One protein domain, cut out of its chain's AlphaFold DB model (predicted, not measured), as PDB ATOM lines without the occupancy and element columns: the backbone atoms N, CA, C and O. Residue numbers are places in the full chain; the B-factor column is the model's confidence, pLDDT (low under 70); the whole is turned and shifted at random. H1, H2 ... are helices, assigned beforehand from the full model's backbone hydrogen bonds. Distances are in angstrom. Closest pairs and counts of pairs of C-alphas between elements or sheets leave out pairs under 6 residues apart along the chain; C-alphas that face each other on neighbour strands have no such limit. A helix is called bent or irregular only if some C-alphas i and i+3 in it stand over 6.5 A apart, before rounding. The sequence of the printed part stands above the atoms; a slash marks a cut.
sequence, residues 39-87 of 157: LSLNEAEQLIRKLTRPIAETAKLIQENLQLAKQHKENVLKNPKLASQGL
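This is residues 39 to 87 of the 157 residues of the protein "Hypothetical protein" of Rotaria sp. Silwood2 (UniProt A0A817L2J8). One long, gently bent helix, H1, makes nearly the whole length, and after its last residue, Lys 78, the backbone turns and folds back as a small hook made of the short helix H2 and the last printed residues, 85 to 87. The printed part has 49 residues with two named helices, H1 then H2, and no named strand, and its class is all helix. It is an extended rod, with a radius of gyration of the C-alphas of 19.2 A and spans of 60 by 15 by 10 A.

H1, residues 39 to 78, was assigned as one helix by its hydrogen bonds but is bent: C-alphas 50 and 53 are 6.6 A apart. Its arms H1a, residues 39 to 50, and H1b, residues 53 to 78, stand at a shallow tilt of 29 degrees. H1b, with residues 75 to 76 alone, and H2, residues 80 to 84, only just touch, only at the corner, with 3 pairs of C-alphas within 8 A; the closest C-alphas are those of Val 76 and Leu 82, 5.4 A apart. H1a and H2 are apart. Every O i to N i+4 pair is within hydrogen-bond range in H1a and H1b; in H2 it is 0 of 1, beside 2 of 2 O i to N i+3 pairs.

H1b is 37.6 A long and H1a 16.5 A, beginning at C-alpha 39 (-30.798, -16.580, -14.861). H2, 7.8 A long, ends at C-alpha 84 (-4.961, -60.545, -40.409).

The C-alphas farthest apart, Leu 39 and Lys 81, are 60.1 A apart. Residues 39 to 68 stand free. The printed part has no cut, the link from H1 to H2 is tight, and pLDDT is under 70 at residues 85 to 87.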
ATOM      1  N   LEU A  39     -30.345 -15.214 -14.628       88.81
ATOM      2  CA  LEU A  39     -30.798 -16.580 -14.861       88.81
ATOM      3  C   LEU A  39     -30.024 -17.224 -16.014       88.81
ATOM      4  O   LEU A  39     -29.454 -18.291 -15.821       88.81
ATOM      5  N   SER A  40     -29.920 -16.549 -17.162       90.62
ATOM      6  CA  SER A  40     -29.164 -17.052 -18.314       90.62
ATOM      7  C   SER A  40     -27.679 -17.245 -18.001       90.62
ATOM      8  O   SER A  40     -27.084 -18.219 -18.454       90.62
ATOM      9  N   LEU A  41     -27.070 -16.363 -17.198       90.25
ATOM     10  CA  LEU A  41     -25.691 -16.541 -16.731       90.25
ATOM     11  C   LEU A  41     -25.544 -17.786 -15.849       90.25
ATOM     12  O   LEU A  41     -24.618 -18.568 -16.052       90.25
ATOM     13  N   ASN A  42     -26.466 -18.000 -14.908       91.62
ATOM     14  CA  ASN A  42     -26.458 -19.183 -14.049       91.62
ATOM     15  C   ASN A  42     -26.695 -20.477 -14.851       91.62
ATOM     16  O   ASN A  42     -26.019 -21.479 -14.631       91.62
ATOM     17  N   GLU A  43     -27.615 -20.461 -15.813       93.25
ATOM     18  CA  GLU A  43     -27.855 -21.590 -16.720       93.25
ATOM     19  C   GLU A  43     -26.617 -21.909 -17.565       93.25
ATOM     20  O   GLU A  43     -26.227 -23.075 -17.673       93.25
ATOM     21  N   ALA A  44     -25.955 -20.884 -18.110       94.56
ATOM     22  CA  ALA A  44     -24.709 -21.046 -18.849       94.56
ATOM     23  C   ALA A  44     -23.600 -21.637 -17.964       94.56
ATOM     24  O   ALA A  44     -22.909 -22.564 -18.386       94.56
ATOM     25  N   GLU A  45     -23.458 -21.171 -16.720       95.06
ATOM     26  CA  GLU A  45     -22.496 -21.728 -15.767       95.06
ATOM     27  C   GLU A  45     -22.777 -23.211 -15.477       95.06
ATOM     28  O   GLU A  45     -21.869 -24.047 -15.524       95.06
ATOM     29  N   GLN A  46     -24.040 -23.562 -15.223       92.75
ATOM     30  CA  GLN A  46     -24.442 -24.950 -14.998       92.75
ATOM     31  C   GLN A  46     -24.153 -25.830 -16.214       92.75
ATOM     32  O   GLN A  46     -23.699 -26.966 -16.054       92.75
ATOM     33  N   LEU A  47     -24.397 -25.320 -17.422       94.50
ATOM     34  CA  LEU A  47     -24.105 -26.034 -18.656       94.50
ATOM     35  C   LEU A  47     -22.601 -26.280 -18.806       94.50
ATOM     36  O   LEU A  47     -22.200 -27.416 -19.048       94.50
ATOM     37  N   ILE A  48     -21.769 -25.255 -18.596       93.50
ATOM     38  CA  ILE A  48     -20.306 -25.378 -18.653       93.50
ATOM     39  C   ILE A  48     -19.841 -26.468 -17.687       93.50
ATOM     40  O   ILE A  48     -19.171 -27.404 -18.118       93.50
ATOM     41  N   ARG A  49     -20.272 -26.418 -16.419       89.56
ATOM     42  CA  ARG A  49     -19.916 -27.421 -15.399       89.56
ATOM     43  C   ARG A  49     -20.287 -28.844 -15.824       89.56
ATOM     44  O   ARG A  49     -19.494 -29.764 -15.634       89.56
ATOM     45  N   LYS A  50     -21.476 -29.031 -16.407       84.56
ATOM     46  CA  LYS A  50     -21.949 -30.344 -16.879       84.56
ATOM     47  C   LYS A  50     -21.180 -30.837 -18.104       84.56
ATOM     48  O   LYS A  50     -20.957 -32.037 -18.222       84.56
ATOM     49  N   LEU A  51     -20.772 -29.940 -19.002       90.06
ATOM     50  CA  LEU A  51     -20.100 -30.292 -20.256       90.06
ATOM     51  C   LEU A  51     -18.585 -30.475 -20.117       90.06
ATOM     52  O   LEU A  51     -17.997 -31.218 -20.900       90.06
ATOM     53  N   THR A  52     -17.935 -29.850 -19.132       92.31
ATOM     54  CA  THR A  52     -16.473 -29.937 -18.971       92.31
ATOM     55  C   THR A  52     -15.986 -31.382 -18.868       92.31
ATOM     56  O   THR A  52     -15.034 -31.757 -19.548       92.31
ATOM     57  N   ARG A  53     -16.657 -32.207 -18.055       85.19
ATOM     58  CA  ARG A  53     -16.288 -33.612 -17.859       85.19
ATOM     59  C   ARG A  53     -16.404 -34.454 -19.142       85.19
ATOM     60  O   ARG A  53     -15.378 -34.996 -19.546       85.19
ATOM     61  N   PRO A  54     -17.566 -34.543 -19.820       93.25
ATOM     62  CA  PRO A  54     -17.689 -35.366 -21.024       93.25
ATOM     63  C   PRO A  54     -16.780 -34.887 -22.163       93.25
ATOM     64  O   PRO A  54     -16.273 -35.713 -22.920       93.25
ATOM     65  N   ILE A  55     -16.513 -33.580 -22.277       94.12
ATOM     66  CA  ILE A  55     -15.555 -33.058 -23.265       94.12
ATOM     67  C   ILE A  55     -14.135 -33.542 -22.954       94.12
ATOM     68  O   ILE A  55     -13.442 -34.016 -23.855       94.12
ATOM     69  N   ALA A  56     -13.703 -33.459 -21.691       91.88
ATOM     70  CA  ALA A  56     -12.383 -33.923 -21.273       91.88
ATOM     71  C   ALA A  56     -12.215 -35.441 -21.466       91.88
ATOM     72  O   ALA A  56     -11.196 -35.885 -21.991       91.88
ATOM     73  N   GLU A  57     -13.229 -36.228 -21.102       88.81
ATOM     74  CA  GLU A  57     -13.248 -37.683 -21.304       88.81
ATOM     75  C   GLU A  57     -13.195 -38.043 -22.797       88.81
ATOM     76  O   GLU A  57     -12.387 -38.875 -23.204       88.81
ATOM     77  N   THR A  58     -13.975 -37.357 -23.639       91.81
ATOM     78  CA  THR A  58     -13.962 -37.571 -25.097       91.81
ATOM     79  C   THR A  58     -12.598 -37.237 -25.702       91.81
ATOM     80  O   THR A  58     -12.072 -38.002 -26.510       91.81
ATOM     81  N   ALA A  59     -11.989 -36.117 -25.299       94.69
ATOM     82  CA  ALA A  59     -10.666 -35.720 -25.774       94.69
ATOM     83  C   ALA A  59      -9.589 -36.744 -25.384       94.69
ATOM     84  O   ALA A  59      -8.759 -37.115 -26.217       94.69
ATOM     85  N   LYS A  60      -9.644 -37.244 -24.142       92.50
ATOM     86  CA  LYS A  60      -8.754 -38.297 -23.647       92.50
ATOM     87  C   LYS A  60      -8.881 -39.571 -24.490       92.50
ATOM     88  O   LYS A  60      -7.875 -40.043 -25.014       92.50
ATOM     89  N   LEU A  61     -10.105 -40.058 -24.708       90.06
ATOM     90  CA  LEU A  61     -10.367 -41.266 -25.500       90.06
ATOM     91  C   LEU A  61      -9.866 -41.146 -26.945       90.06
ATOM     92  O   LEU A  61      -9.304 -42.091 -27.496       90.06
ATOM     93  N   ILE A  62     -10.032 -39.977 -27.572       93.44
ATOM     94  CA  ILE A  62      -9.500 -39.726 -28.920       93.44
ATOM     95  C   ILE A  62      -7.971 -39.846 -28.920       93.44
ATOM     96  O   ILE A  62      -7.405 -40.498 -29.801       93.44
ATOM     97  N   GLN A  63      -7.296 -39.238 -27.944       93.75
ATOM     98  CA  GLN A  63      -5.838 -39.274 -27.849       93.75
ATOM     99  C   GLN A  63      -5.314 -40.698 -27.609       93.75
ATOM    100  O   GLN A  63      -4.353 -41.114 -28.260       93.75
ATOM    101  N   GLU A  64      -5.968 -41.454 -26.730       89.00
ATOM    102  CA  GLU A  64      -5.643 -42.857 -26.460       89.00
ATOM    103  C   GLU A  64      -5.824 -43.722 -27.711       89.00
ATOM    104  O   GLU A  64      -4.908 -44.451 -28.092       89.00
ATOM    105  N   ASN A  65      -6.942 -43.570 -28.426       89.44
ATOM    106  CA  ASN A  65      -7.191 -44.290 -29.675       89.44
ATOM    107  C   ASN A  65      -6.142 -43.975 -30.749       89.44
ATOM    108  O   ASN A  65      -5.674 -44.879 -31.444       89.44
ATOM    109  N   LEU A  66      -5.720 -42.713 -30.875       92.69
ATOM    110  CA  LEU A  66      -4.645 -42.327 -31.793       92.69
ATOM    111  C   LEU A  66      -3.304 -42.967 -31.412       92.69
ATOM    112  O   LEU A  66      -2.552 -43.395 -32.293       92.69
ATOM    113  N   GLN A  67      -2.987 -43.032 -30.118       91.31
ATOM    114  CA  GLN A  67      -1.768 -43.673 -29.630       91.31
ATOM    115  C   GLN A  67      -1.793 -45.184 -29.888       91.31
ATOM    116  O   GLN A  67      -0.826 -45.721 -30.430       91.31
ATOM    117  N   LEU A  68      -2.910 -45.846 -29.582       87.62
ATOM    118  CA  LEU A  68      -3.119 -47.269 -29.852       87.62
ATOM    119  C   LEU A  68      -3.011 -47.578 -31.347       87.62
ATOM    120  O   LEU A  68      -2.338 -48.533 -31.726       87.62
ATOM    121  N   ALA A  69      -3.589 -46.741 -32.213       86.88
ATOM    122  CA  ALA A  69      -3.491 -46.910 -33.661       86.88
ATOM    123  C   ALA A  69      -2.039 -46.811 -34.164       86.88
ATOM    124  O   ALA A  69      -1.619 -47.609 -35.007       86.88
ATOM    125  N   LYS A  70      -1.245 -45.870 -33.633       90.12
ATOM    126  CA  LYS A  70       0.188 -45.750 -33.963       90.12
ATOM    127  C   LYS A  70       0.973 -46.983 -33.518       90.12
ATOM    128  O   LYS A  70       1.703 -47.555 -34.322       90.12
ATOM    129  N   GLN A  71       0.774 -47.424 -32.276       87.50
ATOM    130  CA  GLN A  71       1.421 -48.627 -31.742       87.50
ATOM    131  C   GLN A  71       1.030 -49.877 -32.534       87.50
ATOM    132  O   GLN A  71       1.882 -50.691 -32.880       87.50
ATOM    133  N   HIS A  72      -0.251 -50.015 -32.881       84.31
ATOM    134  CA  HIS A  72      -0.734 -51.120 -33.698       84.31
ATOM    135  C   HIS A  72      -0.084 -51.114 -35.087       84.31
ATOM    136  O   HIS A  72       0.396 -52.153 -35.536       84.31
ATOM    137  N   LYS A  73       0.029 -49.946 -35.734       86.38
ATOM    138  CA  LYS A  73       0.744 -49.805 -37.010       86.38
ATOM    139  C   LYS A  73       2.199 -50.268 -36.903       86.38
ATOM    140  O   LYS A  73       2.659 -51.018 -37.761       86.38
ATOM    141  N   GLU A  74       2.922 -49.861 -35.862       88.69
ATOM    142  CA  GLU A  74       4.303 -50.308 -35.629       88.69
ATOM    143  C   GLU A  74       4.395 -51.822 -35.393       88.69
ATOM    144  O   GLU A  74       5.290 -52.481 -35.924       88.69
ATOM    145  N   ASN A  75       3.454 -52.391 -34.639       84.88
ATOM    146  CA  ASN A  75       3.402 -53.825 -34.365       84.88
ATOM    147  C   ASN A  75       3.107 -54.645 -35.629       84.88
ATOM    148  O   ASN A  75       3.737 -55.681 -35.838       84.88
ATOM    149  N   VAL A  76       2.218 -54.165 -36.501       85.50
ATOM    150  CA  VAL A  76       1.935 -54.790 -37.804       85.50
ATOM    151  C   VAL A  76       3.153 -54.730 -38.726       85.50
ATOM    152  O   VAL A  76       3.464 -55.720 -39.384       85.50
ATOM    153  N   LEU A  77       3.886 -53.610 -38.747       85.94
ATOM    154  CA  LEU A  77       5.132 -53.504 -39.517       85.94
ATOM    155  C   LEU A  77       6.194 -54.507 -39.036       85.94
ATOM    156  O   LEU A  77       6.925 -55.057 -39.856       85.94
ATOM    157  N   LYS A  78       6.267 -54.769 -37.724       87.62
ATOM    158  CA  LYS A  78       7.183 -55.765 -37.136       87.62
ATOM    159  C   LYS A  78       6.715 -57.208 -37.340       87.62
ATOM    160  O   LYS A  78       7.547 -58.103 -37.456       87.62
ATOM    161  N   ASN A  79       5.406 -57.452 -37.372       84.44
ATOM    162  CA  ASN A  79       4.822 -58.774 -37.579       84.44
ATOM    163  C   ASN A  79       3.569 -58.682 -38.477       84.44
ATOM    164  O   ASN A  79       2.458 -58.493 -37.970       84.44
ATOM    165  N   PRO A  80       3.719 -58.891 -39.800       79.44
ATOM    166  CA  PRO A  80       2.632 -58.747 -40.771       79.44
ATOM    167  C   PRO A  80       1.417 -59.651 -40.516       79.44
ATOM    168  O   PRO A  80       0.321 -59.346 -40.977       79.44
ATOM    169  N   LYS A  81       1.575 -60.744 -39.749       78.50
ATOM    170  CA  LYS A  81       0.466 -61.640 -39.377       78.50
ATOM    171  C   LYS A  81      -0.578 -60.950 -38.487       78.50
ATOM    172  O   LYS A  81      -1.745 -61.335 -38.530       78.50
ATOM    173  N   LEU A  82      -0.200 -59.905 -37.741       71.81
ATOM    174  CA  LEU A  82      -1.156 -59.115 -36.954       71.81
ATOM    175  C   LEU A  82      -2.182 -58.382 -37.827       71.81
ATOM    176  O   LEU A  82      -3.303 -58.185 -37.375       71.81
ATOM    177  N   ALA A  83      -1.852 -58.037 -39.079       71.69
ATOM    178  CA  ALA A  83      -2.804 -57.381 -39.982       71.69
ATOM    179  C   ALA A  83      -4.052 -58.245 -40.242       71.69
ATOM    180  O   ALA A  83      -5.137 -57.724 -40.477       71.69
ATOM    181  N   SER A  84      -3.891 -59.570 -40.179       71.38
ATOM    182  CA  SER A  84      -4.961 -60.545 -40.409       71.38
ATOM    183  C   SER A  84      -5.732 -60.957 -39.149       71.38
ATOM    184  O   SER A  84      -6.755 -61.621 -39.267       71.38
ATOM    185  N   GLN A  85      -5.275 -60.564 -37.952       68.88
ATOM    186  CA  GLN A  85      -5.924 -60.911 -36.678       68.88
ATOM    187  C   GLN A  85      -7.049 -59.939 -36.278       68.88
ATOM    188  O   GLN A  85      -7.737 -60.184 -35.291       68.88
ATOM    189  N   GLY A  86      -7.269 -58.876 -37.060       64.44
ATOM    190  CA  GLY A  86      -8.264 -57.847 -36.762       64.44
ATOM    191  C   GLY A  86      -7.836 -56.914 -35.625       64.44
ATOM    192  O   GLY A  86      -6.807 -57.107 -34.973       64.44
ATOM    193  N   LEU A  87      -8.615 -55.854 -35.408       65.88
ATOM    194  CA  LEU A  87      -8.419 -54.975 -34.257       65.88
ATOM    195  C   LEU A  87      -8.892 -55.703 -32.991       65.88
ATOM    196  O   LEU A  87      -9.968 -56.302 -33.024       65.88
TER     197      LEU A  87